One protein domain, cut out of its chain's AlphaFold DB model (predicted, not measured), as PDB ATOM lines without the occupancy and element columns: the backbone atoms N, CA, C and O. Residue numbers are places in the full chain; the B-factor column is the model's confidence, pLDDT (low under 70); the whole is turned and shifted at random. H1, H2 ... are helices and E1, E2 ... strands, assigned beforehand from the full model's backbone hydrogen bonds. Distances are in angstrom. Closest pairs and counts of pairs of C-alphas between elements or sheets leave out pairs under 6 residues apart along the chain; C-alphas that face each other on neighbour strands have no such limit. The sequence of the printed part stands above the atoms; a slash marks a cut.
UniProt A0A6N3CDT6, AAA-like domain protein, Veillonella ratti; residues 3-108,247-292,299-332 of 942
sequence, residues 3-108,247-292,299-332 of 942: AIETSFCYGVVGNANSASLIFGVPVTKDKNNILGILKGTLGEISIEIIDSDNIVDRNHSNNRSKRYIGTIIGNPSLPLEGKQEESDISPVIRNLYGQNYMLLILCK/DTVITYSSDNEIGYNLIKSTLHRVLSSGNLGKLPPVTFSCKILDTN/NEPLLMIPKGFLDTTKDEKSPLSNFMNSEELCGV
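This is residues 3 to 108, 247 to 292 and 299 to 332 of the 942 residues of the protein "AAA-like domain protein" of Veillonella ratti (UniProt A0A6N3CDT6). A twisted, branched sheet of seven strands makes the core, with the long helix H3 lying along the strands over E3 and E5 on one face and the short helix H2 packed beside H3. H1 sits off the sheet beyond its edge strand E2, H4 only grazes the sheet, and of the long loops, residues 302 to 305 pass over the face opposite to H3, while residues 40 to 46 and 58 to 63 stand free. The printed part has 186 residues with four named helices and seven named strands, in the order E1 E2 H1 E3 H2 E4 E5 H3 E6 E7 H4; the neighbour strands are antiparallel. The class is mixed, helices and strands, with 86 residues in named elements, under half of those printed. The whole is compact, with a radius of gyration of the C-alphas of 17.0 A, and its C-alphas span 50 by 44 by 35 A.

E1, residues 8 to 15, begins at C-alpha 8, (84.470, 1.504, 51.160), and is 22.3 A long. E2 is residues 18 to 24, 18.6 A, and H1 is residues 31 to 41, 15.6 A. E3, residues 67 to 73, is 20.4 A long, and the short H2 is residues 90 to 95, 8.7 A. E4, residues 101 to 108, measures 23.1 A, and E5, residues 247 to 254, measures 24.1 A. H3, residues 257 to 271, is the longest helix, 21.0 A from C-alpha 257 at (61.012, 16.563, 52.321) to C-alpha 271. E6 is residues 282 to 288, 20.1 A, and E7 is residues 322 to 325, 10.0 A. H4, residues 326 to 330, is 6.3 A long and ends at C-alpha 330, (79.710, 0.377, 64.017).

E1 and E2 form a hairpin, antiparallel at 165 degrees, with N 11 and O 22 within hydrogen-bond range at 3.1 A. E4 lies on the other side of E1, antiparallel at 179 degrees, with N 10 and O 105 at 3.1 A. E4 and E5 are antiparallel at 170 degrees, with N 104 and O 251 at 2.9 A. E5 has three neighbours: E4 on one side, and on the other side E3 beside residues 250 to 254 and E7 beside residues 247 to 248. N 70 and O 252 of E3 and E5 are 2.8 A apart, and N 248 and O 322 of E5 and E7 are 2.8 A apart. E6 is an edge strand beside E3, antiparallel at 166 degrees, with N 71 and O 284 at 2.9 A. H3 is on the sheet at a height of 8.6 A, over E3 and E5, and runs along the strands, at 8 degrees to E3 on the local plane. Its closest C-alphas to E5 are those of Tyr 260 and Ser 254, 5.2 A apart. H2 only grazes the sheet, with residues 92 to 94. H2 and H3 touch at a shallow tilt of 28 degrees, opposite ways; their closest C-alphas are those of Val 92 and Ile 263, 6.8 A. H4 is only just on the sheet, with 5 pairs of C-alphas within 10 A, and only grazes it with residues 329 to 330. H1 is not on the sheet and touches no helix. In H1, H2, H3 and H4 every O i to N i+4 pair is within hydrogen-bond range.

The farthest C-alphas, those of Glu 81 and Asn 292, are 55.4 A apart. Residues 109 to 246 are not printed, with 5.0 A between C-alphas 108 and 247; residues 293 to 298 are not printed either, with 14.8 A between C-alphas 292 and 299. The links H1 to E3 and E3 to H2 are long. The mean pLDDT of the printed part is 74.4, and 59 residues are under 70, among them residues 50 to 66 and 77 to 87.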
ATOM      1  N   ALA A   3      93.194  -3.069  57.163       78.12
ATOM      2  CA  ALA A   3      94.457  -3.768  56.906       78.12
ATOM      3  C   ALA A   3      94.868  -3.871  55.420       78.12
ATOM      4  O   ALA A   3      96.035  -4.089  55.130       78.12
ATOM      5  N   ILE A   4      93.923  -3.730  54.483       76.81
ATOM      6  CA  ILE A   4      94.193  -3.736  53.032       76.81
ATOM      7  C   ILE A   4      94.097  -2.328  52.414       76.81
ATOM      8  O   ILE A   4      94.024  -2.186  51.191       76.81
ATOM      9  N   GLU A   5      94.038  -1.295  53.265       79.69
ATOM     10  CA  GLU A   5      93.980   0.133  52.921       79.69
ATOM     11  C   GLU A   5      92.931   0.446  51.840       79.69
ATOM     12  O   GLU A   5      93.168   1.177  50.876       79.69
ATOM     13  N   THR A   6      91.751  -0.168  51.953       81.94
ATOM     14  CA  THR A   6      90.659  -0.016  50.981       81.94
ATOM     15  C   THR A   6      89.564   0.883  51.532       81.94
ATOM     16  O   THR A   6      88.965   0.570  52.561       81.94
ATOM     17  N   SER A   7      89.282   1.977  50.820       86.12
ATOM     18  CA  SER A   7      88.071   2.770  51.036       86.12
ATOM     19  C   SER A   7      86.835   1.939  50.716       86.12
ATOM     20  O   SER A   7      86.867   1.112  49.808       86.12
ATOM     21  N   PHE A   8      85.741   2.170  51.423       86.88
ATOM     22  CA  PHE A   8      84.470   1.504  51.160       86.88
ATOM     23  C   PHE A   8      83.313   2.440  51.498       86.88
ATOM     24  O   PHE A   8      83.495   3.454  52.175       86.88
ATOM     25  N   CYS A   9      82.121   2.113  51.023       88.06
ATOM     26  CA  CYS A   9      80.893   2.710  51.510       88.06
ATOM     27  C   CYS A   9      79.908   1.632  51.929       88.06
ATOM     28  O   CYS A   9      79.928   0.523  51.400       88.06
ATOM     29  N   TYR A  10      79.052   1.954  52.886       88.44
ATOM     30  CA  TYR A  10      77.947   1.087  53.262       88.44
ATOM     31  C   TYR A  10      76.740   1.913  53.686       88.44
ATOM     32  O   TYR A  10      76.880   3.077  54.074       88.44
ATOM     33  N   GLY A  11      75.556   1.325  53.593       88.44
ATOM     34  CA  GLY A  11      74.327   1.960  54.043       88.44
ATOM     35  C   GLY A  11      73.096   1.362  53.384       88.44
ATOM     36  O   GLY A  11      73.138   0.232  52.905       88.44
ATOM     37  N   VAL A  12      71.996   2.111  53.371       87.50
ATOM     38  CA  VAL A  12      70.686   1.619  52.932       87.50
ATOM     39  C   VAL A  12      70.146   2.469  51.795       87.50
ATOM     40  O   VAL A  12      70.216   3.701  51.821       87.50
ATOM     41  N   VAL A  13      69.577   1.790  50.807       86.19
ATOM     42  CA  VAL A  13      68.829   2.397  49.708       86.19
ATOM     43  C   VAL A  13      67.408   1.867  49.750       86.19
ATOM     44  O   VAL A  13      67.199   0.658  49.788       86.19
ATOM     45  N   GLY A  14      66.440   2.776  49.771       83.31
ATOM     46  CA  GLY A  14      65.023   2.457  49.696       83.31
ATOM     47  C   GLY A  14      64.409   2.977  48.407       83.31
ATOM     48  O   GLY A  14      64.700   4.096  47.978       83.31
ATOM     49  N   ASN A  15      63.545   2.164  47.813       77.06
ATOM     50  CA  ASN A  15      62.618   2.563  46.763       77.06
ATOM     51  C   ASN A  15      61.172   2.322  47.232       77.06
ATOM     52  O   ASN A  15      60.935   1.794  48.321       77.06
ATOM     53  N   ALA A  16      60.188   2.686  46.408       68.81
ATOM     54  CA  ALA A  16      58.768   2.532  46.740       68.81
ATOM     55  C   ALA A  16      58.356   1.108  47.188       68.81
ATOM     56  O   ALA A  16      57.378   0.971  47.921       68.81
ATOM     57  N   ASN A  17      59.098   0.064  46.797       69.31
ATOM     58  CA  ASN A  17      58.720  -1.333  47.024       69.31
ATOM     59  C   ASN A  17      59.649  -2.094  47.988       69.31
ATOM     60  O   ASN A  17      59.279  -3.166  48.459       69.31
ATOM     61  N   SER A  18      60.857  -1.596  48.264       78.88
ATOM     62  CA  SER A  18      61.902  -2.365  48.951       78.88
ATOM     63  C   SER A  18      62.974  -1.477  49.584       78.88
ATOM     64  O   SER A  18      63.202  -0.348  49.151       78.88
ATOM     65  N   ALA A  19      63.659  -2.012  50.594       83.19
ATOM     66  CA  ALA A  19      64.889  -1.455  51.147       83.19
ATOM     67  C   ALA A  19      66.020  -2.478  50.982       83.19
ATOM     68  O   ALA A  19      65.795  -3.676  51.125       83.19
ATOM     69  N   SER A  20      67.221  -2.016  50.648       84.31
ATOM     70  CA  SER A  20      68.400  -2.854  50.402       84.31
ATOM     71  C   SER A  20      69.610  -2.309  51.150       84.31
ATOM     72  O   SER A  20      69.848  -1.099  51.157       84.31
ATOM     73  N   LEU A  21      70.390  -3.203  51.761       84.69
ATOM     74  CA  LEU A  21      71.688  -2.876  52.346       84.69
ATOM     75  C   LEU A  21      72.747  -2.958  51.246       84.69
ATOM     76  O   LEU A  21      72.884  -3.986  50.586       84.69
ATOM     77  N   ILE A  22      73.497  -1.881  51.044       85.56
ATOM     78  CA  ILE A  22      74.523  -1.803  50.004       85.56
ATOM     79  C   ILE A  22      75.890  -1.699  50.658       85.56
ATOM     80  O   ILE A  22      76.085  -0.937  51.604       85.56
ATOM     81  N   PHE A  23      76.846  -2.436  50.100       84.69
ATOM     82  CA  PHE A  23      78.263  -2.318  50.403       84.69
ATOM     83  C   PHE A  23      79.022  -2.041  49.101       84.69
ATOM     84  O   PHE A  23      79.002  -2.852  48.177       84.69
ATOM     85  N   GLY A  24      79.669  -0.883  49.007       83.00
ATOM     86  CA  GLY A  24      80.396  -0.444  47.820       83.00
ATOM     87  C   GLY A  24      81.900  -0.370  48.056       83.00
ATOM     88  O   GLY A  24      82.367   0.032  49.122       83.00
ATOM     89  N   VAL A  25      82.674  -0.724  47.033       79.94
ATOM     90  CA  VAL A  25      84.141  -0.638  47.030       79.94
ATOM     91  C   VAL A  25      84.649  -0.007  45.726       79.94
ATOM     92  O   VAL A  25      84.006  -0.164  44.688       79.94
ATOM     93  N   PRO A  26      85.784   0.716  45.740       74.19
ATOM     94  CA  PRO A  26      86.372   1.312  44.544       74.19
ATOM     95  C   PRO A  26      86.705   0.275  43.460       74.19
ATOM     96  O   PRO A  26      87.303  -0.759  43.749       74.19
ATOM     97  N   VAL A  27      86.399   0.604  42.200       65.19
ATOM     98  CA  VAL A  27      86.582  -0.264  41.014       65.19
ATOM     99  C   VAL A  27      88.056  -0.595  40.725       65.19
ATOM    100  O   VAL A  27      88.358  -1.585  40.070       65.19
ATOM    101  N   THR A  28      88.997   0.213  41.218       61.62
ATOM    102  CA  THR A  28      90.432   0.115  40.898       61.62
ATOM    103  C   THR A  28      91.182  -1.016  41.612       61.62
ATOM    104  O   THR A  28      92.355  -1.233  41.312       61.62
ATOM    105  N   LYS A  29      90.552  -1.736  42.550       60.28
ATOM    106  CA  LYS A  29      91.161  -2.868  43.275       60.28
ATOM    107  C   LYS A  29      90.600  -4.207  42.792       60.28
ATOM    108  O   LYS A  29      89.492  -4.264  42.276       60.28
ATOM    109  N   ASP A  30      91.372  -5.281  42.982       68.00
ATOM    110  CA  ASP A  30      91.023  -6.649  42.575       68.00
ATOM    111  C   ASP A  30      89.685  -7.095  43.196       68.00
ATOM    112  O   ASP A  30      89.611  -7.534  44.352       68.00
ATOM    113  N   LYS A  31      88.610  -6.922  42.415       70.94
ATOM    114  CA  LYS A  31      87.208  -7.173  42.779       70.94
ATOM    115  C   LYS A  31      87.029  -8.562  43.395       70.94
ATOM    116  O   LYS A  31      86.276  -8.713  44.355       70.94
ATOM    117  N   ASN A  32      87.757  -9.554  42.880       72.44
ATOM    118  CA  ASN A  32      87.645 -10.946  43.306       72.44
ATOM    119  C   ASN A  32      88.227 -11.169  44.708       72.44
ATOM    120  O   ASN A  32      87.617 -11.868  45.516       72.44
ATOM    121  N   ASN A  33      89.349 -10.521  45.038       76.44
ATOM    122  CA  ASN A  33      89.966 -10.641  46.363       76.44
ATOM    123  C   ASN A  33      89.112  -9.989  47.452       76.44
ATOM    124  O   ASN A  33      88.910 -10.575  48.515       76.44
ATOM    125  N   ILE A  34      88.569  -8.796  47.189       78.75
ATOM    126  CA  ILE A  34      87.691  -8.103  48.145       78.75
ATOM    127  C   ILE A  34      86.419  -8.920  48.387       78.75
ATOM    128  O   ILE A  34      86.009  -9.090  49.536       78.75
ATOM    129  N   LEU A  35      85.822  -9.460  47.321       77.56
ATOM    130  CA  LEU A  35      84.653 -10.324  47.428       77.56
ATOM    131  C   LEU A  35      84.957 -11.597  48.229       77.56
ATOM    132  O   LEU A  35      84.145 -11.989  49.063       77.56
ATOM    133  N   GLY A  36      86.124 -12.215  48.023       76.75
ATOM    134  CA  GLY A  36      86.573 -13.372  48.803       76.75
ATOM    135  C   GLY A  36      86.709 -13.063  50.298       76.75
ATOM    136  O   GLY A  36      86.216 -13.827  51.125       76.75
ATOM    137  N   ILE A  37      87.297 -11.913  50.651       80.38
ATOM    138  CA  ILE A  37      87.425 -11.462  52.050       80.38
ATOM    139  C   ILE A  37      86.049 -11.212  52.673       80.38
ATOM    140  O   ILE A  37      85.802 -11.643  53.801       80.38
ATOM    141  N   LEU A  38      85.150 -10.533  51.951       78.88
ATOM    142  CA  LEU A  38      83.794 -10.270  52.433       78.88
ATOM    143  C   LEU A  38      83.028 -11.571  52.660       78.88
ATOM    144  O   LEU A  38      82.483 -11.742  53.741       78.88
ATOM    145  N   LYS A  39      83.057 -12.513  51.710       75.00
ATOM    146  CA  LYS A  39      82.410 -13.827  51.864       75.00
ATOM    147  C   LYS A  39      82.992 -14.643  53.020       75.00
ATOM    148  O   LYS A  39      82.247 -15.314  53.716       75.00
ATOM    149  N   GLY A  40      84.305 -14.572  53.249       74.25
ATOM    150  CA  GLY A  40      84.941 -15.260  54.376       74.25
ATOM    151  C   GLY A  40      84.624 -14.640  55.741       74.25
ATOM    152  O   GLY A  40      84.585 -15.351  56.738       74.25
ATOM    153  N   THR A  41      84.390 -13.324  55.793       78.56
ATOM    154  CA  THR A  41      84.094 -12.601  57.046       78.56
ATOM    155  C   THR A  41      82.593 -12.581  57.353       78.56
ATOM    156  O   THR A  41      82.197 -12.666  58.507       78.56
ATOM    157  N   LEU A  42      81.764 -12.477  56.313       73.50
ATOM    158  CA  LEU A  42      80.304 -12.417  56.357       73.50
ATOM    159  C   LEU A  42      79.710 -13.721  55.806       73.50
ATOM    160  O   LEU A  42      78.857 -13.689  54.923       73.50
ATOM    161  N   GLY A  43      80.189 -14.873  56.285       61.56
ATOM    162  CA  GLY A  43      79.787 -16.186  55.756       61.56
ATOM    163  C   GLY A  43      78.281 -16.471  55.841       61.56
ATOM    164  O   GLY A  43      77.762 -17.267  55.068       61.56
ATOM    165  N   GLU A  44      77.577 -15.779  56.737       62.84
ATOM    166  CA  GLU A  44      76.130 -15.897  56.958       62.84
ATOM    167  C   GLU A  44      75.294 -15.023  56.003       62.84
ATOM    168  O   GLU A  44      74.069 -15.120  55.983       62.84
ATOM    169  N   ILE A  45      75.933 -14.158  55.204       67.88
ATOM    170  CA  ILE A  45      75.255 -13.177  54.348       67.88
ATOM    171  C   ILE A  45      75.542 -13.492  52.880       67.88
ATOM    172  O   ILE A  45      76.684 -13.463  52.416       67.88
ATOM    173  N   SER A  46      74.484 -13.727  52.102       65.12
ATOM    174  CA  SER A  46      74.595 -13.821  50.648       65.12
ATOM    175  C   SER A  46      74.893 -12.445  50.049       65.12
ATOM    176  O   SER A  46      74.111 -11.511  50.214       65.12
ATOM    177  N   ILE A  47      76.004 -12.325  49.323       72.12
ATOM    178  CA  ILE A  47      76.416 -11.078  48.668       72.12
ATOM    179  C   ILE A  47      76.135 -11.181  47.168       72.12
ATOM    180  O   ILE A  47      76.745 -12.004  46.479       72.12
ATOM    181  N   GLU A  48      75.258 -10.317  46.663       69.69
ATOM    182  CA  GLU A  48      74.984 -10.150  45.234       69.69
ATOM    183  C   GLU A  48      75.730  -8.926  44.683       69.69
ATOM    184  O   GLU A  48      75.810  -7.879  45.328       69.69
ATOM    185  N   ILE A  49      76.318  -9.060  43.493       71.38
ATOM    186  CA  ILE A  49      77.005  -7.953  42.821       71.38
ATOM    187  C   ILE A  49      75.972  -7.218  41.975       71.38
ATOM    188  O   ILE A  49      75.449  -7.781  41.020       71.38
ATOM    189  N   ILE A  50      75.727  -5.954  42.302       68.56
ATOM    190  CA  ILE A  50      74.809  -5.093  41.559       68.56
ATOM    191  C   ILE A  50      75.635  -4.156  40.670       68.56
ATOM    192  O   ILE A  50      76.516  -3.451  41.167       68.56
ATOM    193  N   ASP A  51      75.358  -4.144  39.363       60.34
ATOM    194  CA  ASP A  51      75.919  -3.145  38.447       60.34
ATOM    195  C   ASP A  51      75.256  -1.776  38.679       60.34
ATOM    196  O   ASP A  51      74.070  -1.678  39.004       60.34
ATOM    197  N   SER A  52      76.036  -0.701  38.532       57.50
ATOM    198  CA  SER A  52      75.687   0.665  38.963       57.50
ATOM    199  C   SER A  52      74.363   1.209  38.418       57.50
ATOM    200  O   SER A  52      73.775   2.094  39.042       57.50
ATOM    201  N   ASP A  53      73.889   0.682  37.290       51.84
ATOM    202  CA  ASP A  53      72.675   1.140  36.611       51.84
ATOM    203  C   ASP A  53      71.380   0.678  37.307       51.84
ATOM    204  O   ASP A  53      70.335   1.295  37.115       51.84
ATOM    205  N   ASN A  54      71.450  -0.339  38.178       51.75
ATOM    206  CA  ASN A  54      70.281  -0.932  38.847       51.75
ATOM    207  C   ASN A  54      70.027  -0.407  40.275       51.75
ATOM    208  O   ASN A  54      69.006  -0.735  40.875       51.75
ATOM    209  N   ILE A  55      70.937   0.389  40.853       58.06
ATOM    210  CA  ILE A  55      70.847   0.835  42.263       58.06
ATOM    211  C   ILE A  55      69.802   1.945  42.450       58.06
ATOM    212  O   ILE A  55      69.197   2.077  43.513       58.06
ATOM    213  N   VAL A  56      69.594   2.761  41.420       55.94
ATOM    214  CA  VAL A  56      68.594   3.827  41.409       55.94
ATOM    215  C   VAL A  56      67.798   3.641  40.139       55.94
ATOM    216  O   VAL A  56      68.338   3.831  39.054       55.94
ATOM    217  N   ASP A  57      66.532   3.267  40.274       51.03
ATOM    218  CA  ASP A  57      65.619   3.118  39.150       51.03
ATOM    219  C   ASP A  57      65.368   4.495  38.512       51.03
ATOM    220  O   ASP A  57      64.433   5.223  38.852       51.03
ATOM    221  N   ARG A  58      66.280   4.916  37.625       49.78
ATOM    222  CA  ARG A  58      66.209   6.201  36.912       49.78
ATOM    223  C   ARG A  58      65.025   6.244  35.938       49.78
ATOM    224  O   ARG A  58      64.698   7.319  35.444       49.78
ATOM    225  N   ASN A  59      64.395   5.098  35.669       39.03
ATOM    226  CA  ASN A  59      63.433   4.919  34.586       39.03
ATOM    227  C   ASN A  59      61.964   5.008  35.033       39.03
ATOM    228  O   ASN A  59      61.098   5.204  34.182       39.03
ATOM    229  N   HIS A  60      61.657   4.918  36.335       40.06
ATOM    230  CA  HIS A  60      60.264   4.856  36.806       40.06
ATOM    231  C   HIS A  60      59.625   6.183  37.242       40.06
ATOM    232  O   HIS A  60      58.438   6.207  37.577       40.06
ATOM    233  N   SER A  61      60.333   7.312  37.158       40.47
ATOM    234  CA  SER A  61      59.736   8.628  37.399       40.47
ATOM    235  C   SER A  61      59.655   9.455  36.112       40.47
ATOM    236  O   SER A  61      60.483  10.327  35.863       40.47
ATOM    237  N   ASN A  62      58.573   9.274  35.347       38.78
ATOM    238  CA  ASN A  62      58.109  10.268  34.362       38.78
ATOM    239  C   ASN A  62      57.763  11.638  35.002       38.78
ATOM    240  O   ASN A  62      57.416  12.578  34.296       38.78
ATOM    241  N   ASN A  63      57.888  11.769  36.328       43.41
ATOM    242  CA  ASN A  63      57.908  13.030  37.058       43.41
ATOM    243  C   ASN A  63      59.310  13.257  37.635       43.41
ATOM    244  O   ASN A  63      59.696  12.577  38.586       43.41
ATOM    245  N   ARG A  64      60.051  14.234  37.099       52.25
ATOM    246  CA  ARG A  64      61.254  14.778  37.746       52.25
ATOM    247  C   ARG A  64      60.850  15.279  39.134       52.25
ATOM    248  O   ARG A  64      60.082  16.228  39.265       52.25
ATOM    249  N   SER A  65      61.236  14.550  40.176       54.47
ATOM    250  CA  SER A  65      60.831  14.843  41.549       54.47
ATOM    251  C   SER A  65      61.888  15.705  42.240       54.47
ATOM    252  O   SER A  65      63.085  15.576  41.999       54.47
ATOM    253  N   LYS A  66      61.439  16.625  43.103       67.12
ATOM    254  CA  LYS A  66      62.316  17.466  43.930       67.12
ATOM    255  C   LYS A  66      63.185  16.570  44.814       67.12
ATOM    256  O   LYS A  66      62.647  15.883  45.677       67.12
ATOM    257  N   ARG A  67      64.509  16.635  44.670       77.50
ATOM    258  CA  ARG A  67      65.439  15.840  45.483       77.50
ATOM    259  C   ARG A  67      66.093  16.678  46.577       77.50
ATOM    260  O   ARG A  67      66.624  17.766  46.336       77.50
ATOM    261  N   TYR A  68      66.069  16.151  47.794       85.25
ATOM    262  CA  TYR A  68      66.691  16.747  48.973       85.25
ATOM    263  C   TYR A  68      67.937  15.949  49.334       85.25
ATOM    264  O   TYR A  68      67.860  14.731  49.473       85.25
ATOM    265  N   ILE A  69      69.078  16.621  49.487       88.38
ATOM    266  CA  ILE A  69      70.375  15.981  49.742       88.38
ATOM    267  C   ILE A  69      71.025  16.620  50.964       88.38
ATOM    268  O   ILE A  69      71.000  17.841  51.138       88.38
ATOM    269  N   GLY A  70      71.623  15.792  51.812       87.94
ATOM    270  CA  GLY A  70      72.301  16.217  53.024       87.94
ATOM    271  C   GLY A  70      73.605  15.470  53.279       87.94
ATOM    272  O   GLY A  70      73.875  14.384  52.757       87.94
ATOM    273  N   THR A  71      74.434  16.084  54.114       88.94
ATOM    274  CA  THR A  71      75.614  15.470  54.721       88.94
ATOM    275  C   THR A  71      75.667  15.877  56.177       88.94
ATOM    276  O   THR A  71      75.473  17.049  56.499       88.94
ATOM    277  N   ILE A  72      75.945  14.921  57.052       87.56
ATOM    278  CA  ILE A  72      76.111  15.168  58.480       87.56
ATOM    279  C   ILE A  72      77.494  14.705  58.932       87.56
ATOM    280  O   ILE A  72      78.005  13.673  58.500       87.56
ATOM    281  N   ILE A  73      78.107  15.508  59.791       85.94
ATOM    282  CA  ILE A  73      79.437  15.282  60.340       85.94
ATOM    283  C   ILE A  73      79.303  15.288  61.860       85.94
ATOM    284  O   ILE A  73      78.924  16.298  62.448       85.94
ATOM    285  N   GLY A  74      79.616  14.170  62.505       82.44
ATOM    286  CA  GLY A  74      79.581  14.038  63.962       82.44
ATOM    287  C   GLY A  74      80.236  12.738  64.407       82.44
ATOM    288  O   GLY A  74      80.482  11.881  63.568       82.44
ATOM    289  N   ASN A  75      80.557  12.605  65.694       79.62
ATOM    290  CA  ASN A  75      81.092  11.366  66.272       79.62
ATOM    291  C   ASN A  75      80.035  10.766  67.206       79.62
ATOM    292  O   ASN A  75      79.690  11.452  68.173       79.62
ATOM    293  N   PRO A  76      79.562   9.526  66.991       77.81
ATOM    294  CA  PRO A  76      78.613   8.895  67.908       77.81
ATOM    295  C   PRO A  76      79.242   8.692  69.291       77.81
ATOM    296  O   PRO A  76      80.467   8.613  69.428       77.81
ATOM    297  N   SER A  77      78.435   8.660  70.350       69.44
ATOM    298  CA  SER A  77      78.900   8.303  71.694       69.44
ATOM    299  C   SER A  77      79.024   6.792  71.835       69.44
ATOM    300  O   SER A  77      78.071   6.069  71.576       69.44
ATOM    301  N   LEU A  78      80.197   6.332  72.271       63.94
ATOM    302  CA  LEU A  78      80.385   4.960  72.727       63.94
ATOM    303  C   LEU A  78      79.810   4.856  74.152       63.94
ATOM    304  O   LEU A  78      80.091   5.748  74.962       63.94
ATOM    305  N   PRO A  79      78.988   3.845  74.476       54.44
ATOM    306  CA  PRO A  79      78.481   3.667  75.830       54.44
ATOM    307  C   PRO A  79      79.606   3.291  76.805       54.44
ATOM    308  O   PRO A  79      80.570   2.614  76.448       54.44
ATOM    309  N   LEU A  80      79.462   3.725  78.059       48.09
ATOM    310  CA  LEU A  80      80.269   3.250  79.183       48.09
ATOM    311  C   LEU A  80      79.797   1.832  79.551       48.09
ATOM    312  O   LEU A  80      78.612   1.627  79.789       48.09
ATOM    313  N   GLU A  81      80.728   0.877  79.598       41.94
ATOM    314  CA  GLU A  81      80.543  -0.495  80.105       41.94
ATOM    315  C   GLU A  81      79.519  -1.389  79.362       41.94
ATOM    316  O   GLU A  81      78.432  -1.696  79.843       41.94
ATOM    317  N   GLY A  82      79.930  -1.936  78.214       43.00
ATOM    318  CA  GLY A  82      79.625  -3.331  77.842       43.00
ATOM    319  C   GLY A  82      78.196  -3.719  77.430       43.00
ATOM    320  O   GLY A  82      77.989  -4.877  77.075       43.00
ATOM    321  N   LYS A  83      77.215  -2.809  77.418       43.47
ATOM    322  CA  LYS A  83      75.916  -3.030  76.757       43.47
ATOM    323  C   LYS A  83      75.750  -2.042  75.608       43.47
ATOM    324  O   LYS A  83      75.492  -0.863  75.831       43.47
ATOM    325  N   GLN A  84      75.917  -2.522  74.379       47.62
ATOM    326  CA  GLN A  84      75.500  -1.784  73.190       47.62
ATOM    327  C   GLN A  84      73.978  -1.578  73.237       47.62
ATOM    328  O   GLN A  84      73.221  -2.543  73.198       47.62
ATOM    329  N   GLU A  85      73.526  -0.327  73.258       49.94
ATOM    330  CA  GLU A  85      72.345   0.032  72.472       49.94
ATOM    331  C   GLU A  85      72.862   0.250  71.046       49.94
ATOM    332  O   GLU A  85      73.290   1.352  70.698       49.94
ATOM    333  N   GLU A  86      72.942  -0.811  70.238       55.38
ATOM    334  CA  GLU A  86      73.196  -0.629  68.808       55.38
ATOM    335  C   GLU A  86      72.090   0.268  68.245       55.38
ATOM    336  O   GLU A  86      70.904   0.043  68.502       55.38
ATOM    337  N   SER A  87      72.452   1.318  67.505       66.38
ATOM    338  CA  SER A  87      71.476   2.115  66.771       66.38
ATOM    339  C   SER A  87      70.941   1.281  65.609       66.38
ATOM    340  O   SER A  87      71.407   1.392  64.476       66.38
ATOM    341  N   ASP A  88      69.956   0.432  65.899       74.06
ATOM    342  CA  ASP A  88      69.262  -0.356  64.886       74.06
ATOM    343  C   ASP A  88      68.723   0.586  63.799       74.06
ATOM    344  O   ASP A  88      68.105   1.620  64.088       74.06
ATOM    345  N   ILE A  89      68.991   0.255  62.537       81.31
ATOM    346  CA  ILE A  89      68.502   1.004  61.378       81.31
ATOM    347  C   ILE A  89      67.018   0.728  61.091       81.31
ATOM    348  O   ILE A  89      66.370   1.497  60.374       81.31
ATOM    349  N   SER A  90      66.442  -0.318  61.689       83.38
ATOM    350  CA  SER A  90      65.048  -0.732  61.497       83.38
ATOM    351  C   SER A  90      64.022   0.392  61.704       83.38
ATOM    352  O   SER A  90      63.138   0.541  60.856       83.38
ATOM    353  N   PRO A  91      64.122   1.264  62.733       81.38
ATOM    354  CA  PRO A  91      63.222   2.406  62.895       81.38
ATOM    355  C   PRO A  91      63.348   3.449  61.777       81.38
ATOM    356  O   PRO A  91      62.355   4.089  61.430       81.38
ATOM    357  N   VAL A  92      64.542   3.635  61.200       81.12
ATOM    358  CA  VAL A  92      64.744   4.546  60.057       81.12
ATOM    359  C   VAL A  92      64.018   3.995  58.840       81.12
ATOM    360  O   VAL A  92      63.226   4.709  58.230       81.12
ATOM    361  N   ILE A  93      64.229   2.712  58.536       85.44
ATOM    362  CA  ILE A  93      63.609   2.052  57.384       85.44
ATOM    363  C   ILE A  93      62.082   2.024  57.538       85.44
ATOM    364  O   ILE A  93      61.368   2.387  56.605       85.44
ATOM    365  N   ARG A  94      61.575   1.695  58.735       84.94
ATOM    366  CA  ARG A  94      60.136   1.642  59.050       84.94
ATOM    367  C   ARG A  94      59.416   2.960  58.810       84.94
ATOM    368  O   ARG A  94      58.319   2.981  58.262       84.94
ATOM    369  N   ASN A  95      60.034   4.063  59.210       83.00
ATOM    370  CA  ASN A  95      59.454   5.388  59.027       83.00
ATOM    371  C   ASN A  95      59.570   5.899  57.573       83.00
ATOM    372  O   ASN A  95      58.970   6.919  57.235       83.00
ATOM    373  N   LEU A  96      60.320   5.200  56.714       84.88
ATOM    374  CA  LEU A  96      60.540   5.526  55.301       84.88
ATOM    375  C   LEU A  96      59.904   4.510  54.339       84.88
ATOM    376  O   LEU A  96      60.233   4.502  53.153       84.88
ATOM    377  N   TYR A  97      58.993   3.657  54.815       85.19
ATOM    378  CA  TYR A  97      58.281   2.718  53.949       85.19
ATOM    379  C   TYR A  97      57.588   3.436  52.782       85.19
ATOM    380  O   TYR A  97      56.899   4.444  52.961       85.19
ATOM    381  N   GLY A  98      57.793   2.915  51.570       78.94
ATOM    382  CA  GLY A  98      57.241   3.480  50.337       78.94
ATOM    383  C   GLY A  98      57.912   4.770  49.851       78.94
ATOM    384  O   GLY A  98      57.405   5.392  48.921       78.94
ATOM    385  N   GLN A  99      59.017   5.202  50.468       81.56
ATOM    386  CA  GLN A  99      59.755   6.403  50.066       81.56
ATOM    387  C   GLN A  99      61.036   6.038  49.313       81.56
ATOM    388  O   GLN A  99      61.718   5.073  49.650       81.56
ATOM    389  N   ASN A 100      61.416   6.876  48.347       83.88
ATOM    390  CA  ASN A 100      62.738   6.817  47.736       83.88
ATOM    391  C   ASN A 100      63.745   7.564  48.617       83.88
ATOM    392  O   ASN A 100      63.580   8.764  48.893       83.88
ATOM    393  N   TYR A 101      64.785   6.864  49.060       86.75
ATOM    394  CA  TYR A 101      65.858   7.447  49.858       86.75
ATOM    395  C   TYR A 101      67.175   6.691  49.699       86.75
ATOM    396  O   TYR A 101      67.217   5.511  49.357       86.75
ATOM    397  N   MET A 102      68.267   7.382  49.998       88.62
ATOM    398  CA  MET A 102      69.605   6.813  50.054       88.62
ATOM    399  C   MET A 102      70.300   7.339  51.302       88.62
ATOM    400  O   MET A 102      70.228   8.526  51.602       88.62
ATOM    401  N   LEU A 103      70.971   6.461  52.031       89.31
ATOM    402  CA  LEU A 103      71.793   6.792  53.186       89.31
ATOM    403  C   LEU A 103      73.088   6.004  53.054       89.31
ATOM    404  O   LEU A 103      73.053   4.785  53.165       89.31
ATOM    405  N   LEU A 104      74.210   6.682  52.821       90.12
ATOM    406  CA  LEU A 104      75.521   6.055  52.674       90.12
ATOM    407  C   LEU A 104      76.555   6.697  53.596       90.12
ATOM    408  O   LEU A 104      76.629   7.918  53.748       90.12
ATOM    409  N   ILE A 105      77.411   5.848  54.149       90.50
ATOM    410  CA  ILE A 105      78.579   6.224  54.931       90.50
ATOM    411  C   ILE A 105      79.805   5.889  54.094       90.50
ATOM    412  O   ILE A 105      80.074   4.727  53.796       90.50
ATOM    413  N   LEU A 106      80.535   6.918  53.680       90.06
ATOM    414  CA  LEU A 106      81.764   6.794  52.905       90.06
ATOM    415  C   LEU A 106      82.945   6.770  53.873       90.06
ATOM    416  O   LEU A 106      83.081   7.683  54.684       90.06
ATOM    417  N   CYS A 107      83.797   5.753  53.769       89.94
ATOM    418  CA  CYS A 107      84.915   5.514  54.676       89.94
ATOM    419  C   CYS A 107      86.223   5.406  53.888       89.94
ATOM    420  O   CYS A 107      86.371   4.526  53.038       89.94
ATOM    421  N   LYS A 108      87.194   6.268  54.195       88.88
ATOM    422  CA  LYS A 108      88.563   6.210  53.668       88.88
ATOM    423  C   LYS A 108      89.527   5.854  54.806       88.88
ATOM    424  O   LYS A 108      89.495   6.524  55.835       88.88
ATOM    425  N   ASP A 247      88.553   8.228  57.799       90.06
ATOM    426  CA  ASP A 247      88.014   9.510  57.377       90.06
ATOM    427  C   ASP A 247      86.632   9.268  56.768       90.06
ATOM    428  O   ASP A 247      86.491   8.495  55.817       90.06
ATOM    429  N   THR A 248      85.603   9.855  57.370       90.31
ATOM    430  CA  THR A 248      84.204   9.468  57.166       90.31
ATOM    431  C   THR A 248      83.330  10.634  56.734       90.31
ATOM    432  O   THR A 248      83.492  11.770  57.195       90.31
ATOM    433  N   VAL A 249      82.371  10.333  55.858       90.38
ATOM    434  CA  VAL A 249      81.318  11.253  55.411       90.38
ATOM    435  C   VAL A 249      79.990  10.501  55.403       90.38
ATOM    436  O   VAL A 249      79.857   9.504  54.697       90.38
ATOM    437  N   ILE A 250      79.002  10.990  56.156       90.56
ATOM    438  CA  ILE A 250      77.641  10.439  56.163       90.56
ATOM    439  C   ILE A 250      76.779  11.306  55.250       90.56
ATOM    440  O   ILE A 250      76.500  12.463  55.571       90.56
ATOM    441  N   THR A 251      76.352  10.763  54.115       90.44
ATOM    442  CA  THR A 251      75.516  11.459  53.130       90.44
ATOM    443  C   THR A 251      74.184  10.748  52.953       90.44
ATOM    444  O   THR A 251      74.100   9.525  53.024       90.44
ATOM    445  N   TYR A 252      73.125  11.522  52.753       90.56
ATOM    446  CA  TYR A 252      71.786  10.989  52.577       90.56
ATOM    447  C   TYR A 252      70.963  11.842  51.618       90.56
ATOM    448  O   TYR A 252      71.210  13.041  51.466       90.56
ATOM    449  N   SER A 253      69.969  11.237  50.983       89.06
ATOM    450  CA  SER A 253      69.026  11.914  50.104       89.06
ATOM    451  C   SER A 253      67.639  11.281  50.152       89.06
ATOM    452  O   SER A 253      67.477  10.130  50.556       89.06
ATOM    453  N   SER A 254      66.620  12.057  49.785       87.06
ATOM    454  CA  SER A 254      65.249  11.577  49.600       87.06
ATOM    455  C   SER A 254      64.509  12.443  48.584       87.06
ATOM    456  O   SER A 254      64.768  13.645  48.478       87.06
ATOM    457  N   ASP A 255      63.566  11.840  47.864       82.75
ATOM    458  CA  ASP A 255      62.669  12.549  46.937       82.75
ATOM    459  C   ASP A 255      61.513  13.262  47.684       82.75
ATOM    460  O   ASP A 255      60.738  14.020  47.100       82.75
ATOM    461  N   ASN A 256      61.394  13.047  49.004       82.50
ATOM    462  CA  ASN A 256      60.386  13.658  49.869       82.50
ATOM    463  C   ASN A 256      61.042  14.469  51.002       82.50
ATOM    464  O   ASN A 256      61.947  13.998  51.690       82.50
ATOM    465  N   GLU A 257      60.536  15.678  51.249       85.00
ATOM    466  CA  GLU A 257      61.012  16.563  52.321       85.00
ATOM    467  C   GLU A 257      60.815  15.952  53.716       85.00
ATOM    468  O   GLU A 257      61.670  16.100  54.592       85.00
ATOM    469  N   ILE A 258      59.709  15.228  53.920       83.94
ATOM    470  CA  ILE A 258      59.420  14.545  55.187       83.94
ATOM    471  C   ILE A 258      60.448  13.432  55.418       83.94
ATOM    472  O   ILE A 258      61.057  13.379  56.486       83.94
ATOM    473  N   GLY A 259      60.694  12.599  54.400       84.44
ATOM    474  CA  GLY A 259      61.691  11.528  54.463       84.44
ATOM    475  C   GLY A 259      63.101  12.067  54.717       84.44
ATOM    476  O   GLY A 259      63.809  11.589  55.599       84.44
ATOM    477  N   TYR A 260      63.474  13.147  54.031       88.62
ATOM    478  CA  TYR A 260      64.739  13.847  54.251       88.62
ATOM    479  C   TYR A 260      64.907  14.351  55.697       88.62
ATOM    480  O   TYR A 260      65.945  14.119  56.326       88.62
ATOM    481  N   ASN A 261      63.893  15.028  56.248       88.31
ATOM    482  CA  ASN A 261      63.944  15.568  57.611       88.31
ATOM    483  C   ASN A 261      63.958  14.464  58.680       88.31
ATOM    484  O   ASN A 261      64.591  14.613  59.728       88.31
ATOM    485  N   LEU A 262      63.305  13.338  58.407       87.50
ATOM    486  CA  LEU A 262      63.308  12.164  59.268       87.50
ATOM    487  C   LEU A 262      64.692  11.487  59.314       87.50
ATOM    488  O   LEU A 262      65.195  11.194  60.403       87.50
ATOM    489  N   ILE A 263      65.351  11.308  58.162       87.94
ATOM    490  CA  ILE A 263      66.732  10.791  58.115       87.94
ATOM    491  C   ILE A 263      67.665  11.739  58.873       87.94
ATOM    492  O   ILE A 263      68.414  11.308  59.752       87.94
ATOM    493  N   LYS A 264      67.565  13.047  58.593       88.12
ATOM    494  CA  LYS A 264      68.359  14.092  59.253       88.12
ATOM    495  C   LYS A 264      68.207  14.058  60.774       88.12
ATOM    496  O   LYS A 264      69.205  14.064  61.489       88.12
ATOM    497  N   SER A 265      66.973  14.052  61.273       84.00
ATOM    498  CA  SER A 265      66.694  14.065  62.714       84.00
ATOM    499  C   SER A 265      67.165  12.785  63.402       84.00
ATOM    500  O   SER A 265      67.735  12.857  64.493       84.00
ATOM    501  N   THR A 266      67.019  11.630  62.749       84.94
ATOM    502  CA  THR A 266      67.485  10.354  63.304       84.94
ATOM    503  C   THR A 266      69.006  10.291  63.387       84.94
ATOM    504  O   THR A 266      69.544   9.963  64.442       84.94
ATOM    505  N   LEU A 267      69.707  10.687  62.323       85.06
ATOM    506  CA  LEU A 267      71.167  10.792  62.318       85.06
ATOM    507  C   LEU A 267      71.677  11.784  63.361       85.06
ATOM    508  O   LEU A 267      72.625  11.495  64.088       85.06
ATOM    509  N   HIS A 268      71.029  12.945  63.464       84.94
ATOM    510  CA  HIS A 268      71.380  13.940  64.468       84.94
ATOM    511  C   HIS A 268      71.259  13.353  65.875       84.94
ATOM    512  O   HIS A 268      72.168  13.529  66.680       84.94
ATOM    513  N   ARG A 269      70.181  12.615  66.172       79.56
ATOM    514  CA  ARG A 269      69.989  11.926  67.458       79.56
ATOM    515  C   ARG A 269      71.101  10.914  67.743       79.56
ATOM    516  O   ARG A 269      71.671  10.956  68.826       79.56
ATOM    517  N   VAL A 270      71.428  10.046  66.783       79.06
ATOM    518  CA  VAL A 270      72.480   9.022  66.943       79.06
ATOM    519  C   VAL A 270      73.842   9.666  67.229       79.06
ATOM    520  O   VAL A 270      74.530   9.291  68.180       79.06
ATOM    521  N   LEU A 271      74.206  10.695  66.459       79.94
ATOM    522  CA  LEU A 271      75.505  11.367  66.572       79.94
ATOM    523  C   LEU A 271      75.614  12.323  67.770       79.94
ATOM    524  O   LEU A 271      76.722  12.674  68.159       79.94
ATOM    525  N   SER A 272      74.492  12.764  68.344       75.56
ATOM    526  CA  SER A 272      74.458  13.679  69.500       75.56
ATOM    527  C   SER A 272      74.207  12.979  70.837       75.56
ATOM    528  O   SER A 272      74.045  13.659  71.845       75.56
ATOM    529  N   SER A 273      74.165  11.642  70.845       62.97
ATOM    530  CA  SER A 273      73.821  10.763  71.971       62.97
ATOM    531  C   SER A 273      74.384  11.222  73.327       62.97
ATOM    532  O   SER A 273      75.506  10.876  73.693       62.97
ATOM    533  N   GLY A 274      73.582  12.010  74.058       56.06
ATOM    534  CA  GLY A 274      73.586  12.264  75.509       56.06
ATOM    535  C   GLY A 274      74.848  12.817  76.188       56.06
ATOM    536  O   GLY A 274      74.766  13.245  77.337       56.06
ATOM    537  N   ASN A 275      76.008  12.814  75.536       62.47
ATOM    538  CA  ASN A 275      77.279  13.138  76.167       62.47
ATOM    539  C   ASN A 275      77.560  14.646  76.081       62.47
ATOM    540  O   ASN A 275      77.901  15.170  75.019       62.47
ATOM    541  N   LEU A 276      77.450  15.329  77.226       56.62
ATOM    542  CA  LEU A 276      77.695  16.770  77.391       56.62
ATOM    543  C   LEU A 276      79.105  17.211  76.943       56.62
ATOM    544  O   LEU A 276      79.311  18.390  76.666       56.62
ATOM    545  N   GLY A 277      80.069  16.285  76.847       59.22
ATOM    546  CA  GLY A 277      81.444  16.570  76.421       59.22
ATOM    547  C   GLY A 277      81.658  16.696  74.905       59.22
ATOM    548  O   GLY A 277      82.739  17.115  74.483       59.22
ATOM    549  N   LYS A 278      80.664  16.354  74.068       66.44
ATOM    550  CA  LYS A 278      80.804  16.336  72.600       66.44
ATOM    551  C   LYS A 278      80.182  17.559  71.928       66.44
ATOM    552  O   LYS A 278      79.153  18.077  72.346       66.44
ATOM    553  N   LEU A 279      80.814  18.009  70.843       68.19
ATOM    554  CA  LEU A 279      80.259  19.062  69.992       68.19
ATOM    555  C   LEU A 279      79.046  18.536  69.209       68.19
ATOM    556  O   LEU A 279      79.058  17.375  68.790       68.19
ATOM    557  N   PRO A 280      78.024  19.379  68.971       70.94
ATOM    558  CA  PRO A 280      76.868  18.987  68.179       70.94
ATOM    559  C   PRO A 280      77.288  18.643  66.741       70.94
ATOM    560  O   PRO A 280      78.218  19.259  66.205       70.94
ATOM    561  N   PRO A 281      76.608  17.681  66.093       82.62
ATOM    562  CA  PRO A 281      76.909  17.322  64.718       82.62
ATOM    563  C   PRO A 281      76.597  18.490  63.774       82.62
ATOM    564  O   PRO A 281      75.580  19.174  63.897       82.62
ATOM    565  N   VAL A 282      77.465  18.703  62.789       82.75
ATOM    566  CA  VAL A 282      77.295  19.746  61.773       82.75
ATOM    567  C   VAL A 282      76.582  19.143  60.572       82.75
ATOM    568  O   VAL A 282      77.029  18.137  60.024       82.75
ATOM    569  N   THR A 283      75.467  19.747  60.157       82.38
ATOM    570  CA  THR A 283      74.692  19.293  58.993       82.38
ATOM    571  C   THR A 283      74.770  20.306  57.861       82.38
ATOM    572  O   THR A 283      74.517  21.492  58.063       82.38
ATOM    573  N   PHE A 284      75.036  19.819  56.657       83.31
ATOM    574  CA  PHE A 284      74.983  20.566  55.408       83.31
ATOM    575  C   PHE A 284      73.824  20.030  54.567       83.31
ATOM    576  O   PHE A 284      73.631  18.819  54.481       83.31
ATOM    577  N   SER A 285      73.041  20.914  53.953       81.00
ATOM    578  CA  SER A 285      71.843  20.534  53.197       81.00
ATOM    579  C   SER A 285      71.713  21.324  51.908       81.00
ATOM    580  O   SER A 285      71.895  22.541  51.921       81.00
ATOM    581  N   CYS A 286      71.325  20.651  50.831       75.62
ATOM    582  CA  CYS A 286      71.044  21.247  49.534       75.62
ATOM    583  C   CYS A 286      69.699  20.728  49.007       75.62
ATOM    584  O   CYS A 286      69.419  19.529  49.060       75.62
ATOM    585  N   LYS A 287      68.866  21.633  48.485       72.38
ATOM    586  CA  LYS A 287      67.615  21.295  47.796       72.38
ATOM    587  C   LYS A 287      67.829  21.474  46.300       72.38
ATOM    588  O   LYS A 287      68.135  22.584  45.869       72.38
ATOM    589  N   ILE A 288      67.664  20.405  45.531       66.38
ATOM    590  CA  ILE A 288      67.723  20.463  44.070       66.38
ATOM    591  C   ILE A 288      66.296  20.684  43.572       66.38
ATOM    592  O   ILE A 288      65.393  19.884  43.819       66.38
ATOM    593  N   LEU A 289      66.086  21.840  42.951       57.00
ATOM    594  CA  LEU A 289      64.845  22.210  42.280       57.00
ATOM    595  C   LEU A 289      65.045  21.992  40.782       57.00
ATOM    596  O   LEU A 289      66.139  22.272  40.298       57.00
ATOM    597  N   ASP A 290      64.000  21.543  40.079       56.06
ATOM    598  CA  ASP A 290      63.968  21.461  38.613       56.06
ATOM    599  C   ASP A 290      64.600  22.715  37.997       56.06
ATOM    600  O   ASP A 290      64.035  23.813  38.045       56.06
ATOM    601  N   THR A 291      65.790  22.569  37.423       48.53
ATOM    602  CA  THR A 291      66.340  23.585  36.536       48.53
ATOM    603  C   THR A 291      65.754  23.331  35.156       48.53
ATOM    604  O   THR A 291      66.038  22.300  34.550       48.53
ATOM    605  N   ASN A 292      64.957  24.275  34.646       43.12
ATOM    606  CA  ASN A 292      64.443  24.328  33.267       43.12
ATOM    607  C   ASN A 292      65.566  24.507  32.213       43.12
ATOM    608  O   ASN A 292      65.440  25.301  31.284       43.12
ATOM    609  N   ASN A 299      73.973  14.099  34.771       50.16
ATOM    610  CA  ASN A 299      74.506  13.882  36.121       50.16
ATOM    611  C   ASN A 299      73.859  14.814  37.161       50.16
ATOM    612  O   ASN A 299      74.527  15.683  37.719       50.16
ATOM    613  N   GLU A 300      72.568  14.638  37.458       57.84
ATOM    614  CA  GLU A 300      72.041  15.177  38.720       57.84
ATOM    615  C   GLU A 300      72.723  14.449  39.893       57.84
ATOM    616  O   GLU A 300      72.742  13.212  39.919       57.84
ATOM    617  N   PRO A 301      73.321  15.169  40.859       62.09
ATOM    618  CA  PRO A 301      74.044  14.527  41.946       62.09
ATOM    619  C   PRO A 301      73.064  13.760  42.844       62.09
ATOM    620  O   PRO A 301      72.111  14.325  43.365       62.09
ATOM    621  N   LEU A 302      73.309  12.461  43.039       71.00
ATOM    622  CA  LEU A 302      72.510  11.593  43.922       71.00
ATOM    623  C   LEU A 302      72.796  11.847  45.411       71.00
ATOM    624  O   LEU A 302      71.934  11.636  46.265       71.00
ATOM    625  N   LEU A 303      74.022  12.283  45.705       79.75
ATOM    626  CA  LEU A 303      74.594  12.446  47.038       79.75
ATOM    627  C   LEU A 303      75.539  13.647  47.065       79.75
ATOM    628  O   LEU A 303      76.030  14.095  46.027       79.75
ATOM    629  N   MET A 304      75.841  14.134  48.267       84.06
ATOM    630  CA  MET A 304      76.802  15.213  48.475       84.06
ATOM    631  C   MET A 304      78.112  14.633  49.010       84.06
ATOM    632  O   MET A 304      78.205  14.222  50.162       84.06
ATOM    633  N   ILE A 305      79.129  14.589  48.145       82.00
ATOM    634  CA  ILE A 305      80.459  14.053  48.457       82.00
ATOM    635  C   ILE A 305      81.484  15.189  48.347       82.00
ATOM    636  O   ILE A 305      81.515  15.869  47.317       82.00
ATOM    637  N   PRO A 306      82.342  15.420  49.360       82.25
ATOM    638  CA  PRO A 306      83.371  16.449  49.279       82.25
ATOM    639  C   PRO A 306      84.312  16.223  48.089       82.25
ATOM    640  O   PRO A 306      84.770  15.107  47.828       82.25
ATOM    641  N   LYS A 307      84.632  17.301  47.364       79.19
ATOM    642  CA  LYS A 307      85.509  17.239  46.189       79.19
ATOM    643  C   LYS A 307      86.880  16.677  46.576       79.19
ATOM    644  O   LYS A 307      87.523  17.190  47.483       79.19
ATOM    645  N   GLY A 308      87.329  15.639  45.869       73.81
ATOM    646  CA  GLY A 308      88.614  14.983  46.131       73.81
ATOM    647  C   GLY A 308      88.613  13.991  47.301       73.81
ATOM    648  O   GLY A 308      89.655  13.415  47.577       73.81
ATOM    649  N   PHE A 309      87.475  13.733  47.960       78.62
ATOM    650  CA  PHE A 309      87.400  12.755  49.058       78.62
ATOM    651  C   PHE A 309      87.782  11.332  48.612       78.62
ATOM    652  O   PHE A 309      88.500  10.623  49.311       78.62
ATOM    653  N   LEU A 310      87.343  10.935  47.414       72.44
ATOM    654  CA  LEU A 310      87.643   9.629  46.816       72.44
ATOM    655  C   LEU A 310      89.003   9.581  46.099       72.44
ATOM    656  O   LEU A 310      89.386   8.528  45.595       72.44
ATOM    657  N   ASP A 311      89.735  10.698  46.049       71.56
ATOM    658  CA  ASP A 311      91.086  10.725  45.497       71.56
ATOM    659  C   ASP A 311      92.036  10.035  46.487       71.56
ATOM    660  O   ASP A 311      92.277  10.504  47.605       71.56
ATOM    661  N   THR A 312      92.531   8.865  46.096       63.00
ATOM    662  CA  THR A 312      93.435   8.038  46.908       63.00
ATOM    663  C   THR A 312      94.872   8.547  46.884       63.00
ATOM    664  O   THR A 312      95.676   8.100  47.692       63.00
ATOM    665  N   THR A 313      95.196   9.509  46.012       60.44
ATOM    666  CA  THR A 313      96.551  10.074  45.892       60.44
ATOM    667  C   THR A 313      96.829  11.210  46.879       60.44
ATOM    668  O   THR A 313      97.976  11.620  47.048       60.44
ATOM    669  N   LYS A 314      95.785  11.723  47.544       62.19
ATOM    670  CA  LYS A 314      95.881  12.815  48.517       62.19
ATOM    671  C   LYS A 314      95.600  12.306  49.924       62.19
ATOM    672  O   LYS A 314      94.495  11.856  50.223       62.19
ATOM    673  N   ASP A 315      96.591  12.450  50.793       63.03
ATOM    674  CA  ASP A 315      96.541  12.074  52.213       63.03
ATOM    675  C   ASP A 315      95.954  13.176  53.119       63.03
ATOM    676  O   ASP A 315      95.953  13.066  54.346       63.03
ATOM    677  N   GLU A 316      95.462  14.272  52.540       66.12
ATOM    678  CA  GLU A 316      94.907  15.387  53.306       66.12
ATOM    679  C   GLU A 316      93.443  15.148  53.684       66.12
ATOM    680  O   GLU A 316      92.602  14.832  52.840       66.12
ATOM    681  N   LYS A 317      93.137  15.347  54.972       72.19
ATOM    682  CA  LYS A 317      91.777  15.275  55.512       72.19
ATOM    683  C   LYS A 317      90.901  16.366  54.893       72.19
ATOM    684  O   LYS A 317      91.267  17.545  54.925       72.19
ATOM    685  N   SER A 318      89.706  16.002  54.427       75.06
ATOM    686  CA  SER A 318      88.730  16.992  53.966       75.06
ATOM    687  C   SER A 318      88.170  17.804  55.151       75.06
ATOM    688  O   SER A 318      87.787  17.225  56.172       75.06
ATOM    689  N   PRO A 319      88.018  19.135  55.039       75.25
ATOM    690  CA  PRO A 319      87.331  19.937  56.057       75.25
ATOM    691  C   PRO A 319      85.880  19.498  56.312       75.25
ATOM    692  O   PRO A 319      85.319  19.801  57.360       75.25
ATOM    693  N   LEU A 320      85.278  18.781  55.356       79.81
ATOM    694  CA  LEU A 320      83.907  18.268  55.397       79.81
ATOM    695  C   LEU A 320      83.853  16.765  55.729       79.81
ATOM    696  O   LEU A 320      82.958  16.062  55.266       79.81
ATOM    697  N   SER A 321      84.819  16.267  56.502       85.56
ATOM    698  CA  SER A 321      84.914  14.857  56.905       85.56
ATOM    699  C   SER A 321      85.343  14.709  58.364       85.56
ATOM    700  O   SER A 321      85.873  15.645  58.980       85.56
ATOM    701  N   ASN A 322      85.089  13.537  58.944       86.88
ATOM    702  CA  ASN A 322      85.356  13.267  60.350       86.88
ATOM    703  C   ASN A 322      86.192  12.010  60.564       86.88
ATOM    704  O   ASN A 322      86.021  11.025  59.855       86.88
ATOM    705  N   PHE A 323      87.031  12.014  61.602       88.19
ATOM    706  CA  PHE A 323      87.742  10.805  62.001       88.19
ATOM    707  C   PHE A 323      86.890   9.982  62.963       88.19
ATOM    708  O   PHE A 323      86.594  10.452  64.065       88.19
ATOM    709  N   MET A 324      86.552   8.765  62.540       88.94
ATOM    710  CA  MET A 324      85.885   7.749  63.354       88.94
ATOM    711  C   MET A 324      86.774   6.516  63.458       88.94
ATOM    712  O   MET A 324      87.360   6.080  62.464       88.94
ATOM    713  N   ASN A 325      86.891   5.947  64.653       89.75
ATOM    714  CA  ASN A 325      87.471   4.610  64.791       89.75
ATOM    715  C   ASN A 325      86.444   3.529  64.392       89.75
ATOM    716  O   ASN A 325      85.263   3.824  64.211       89.75
ATOM    717  N   SER A 326      86.887   2.282  64.212       88.44
ATOM    718  CA  SER A 326      85.997   1.199  63.761       88.44
ATOM    719  C   SER A 326      84.819   0.917  64.715       88.44
ATOM    720  O   SER A 326      83.742   0.592  64.230       88.44
ATOM    721  N   GLU A 327      84.972   1.097  66.032       84.56
ATOM    722  CA  GLU A 327      83.871   0.950  67.005       84.56
ATOM    723  C   GLU A 327      82.830   2.069  66.862       84.56
ATOM    724  O   GLU A 327      81.628   1.813  66.829       84.56
ATOM    725  N   GLU A 328      83.284   3.314  66.713       84.50
ATOM    726  CA  GLU A 328      82.410   4.463  66.458       84.50
ATOM    727  C   GLU A 328      81.655   4.303  65.142       84.50
ATOM    728  O   GLU A 328      80.481   4.648  65.067       84.50
ATOM    729  N   LEU A 329      82.303   3.744  64.118       86.06
ATOM    730  CA  LEU A 329      81.672   3.475  62.831       86.06
ATOM    731  C   LEU A 329      80.531   2.451  62.956       86.06
ATOM    732  O   LEU A 329      79.436   2.687  62.442       86.06
ATOM    733  N   CYS A 330      80.755   1.356  63.692       80.00
ATOM    734  CA  CYS A 330      79.710   0.377  64.017       80.00
ATOM    735  C   CYS A 330      78.555   1.003  64.819       80.00
ATOM    736  O   CYS A 330      77.405   0.617  64.637       80.00
ATOM    737  N   GLY A 331      78.844   2.007  65.652       76.81
ATOM    738  CA  GLY A 331      77.845   2.748  66.428       76.81
ATOM    739  C   GLY A 331      76.998   3.757  65.640       76.81
ATOM    740  O   GLY A 331      76.153   4.417  66.240       76.81
ATOM    741  N   VAL A 332      77.214   3.936  64.326       80.50
ATOM    742  CA  VAL A 332      76.368   4.826  63.508       80.50
ATOM    743  C   VAL A 332      75.052   4.136  63.134       80.50
ATOM    744  O   VAL A 332      73.993   4.682  63.427       80.50
TER     745      VAL A 332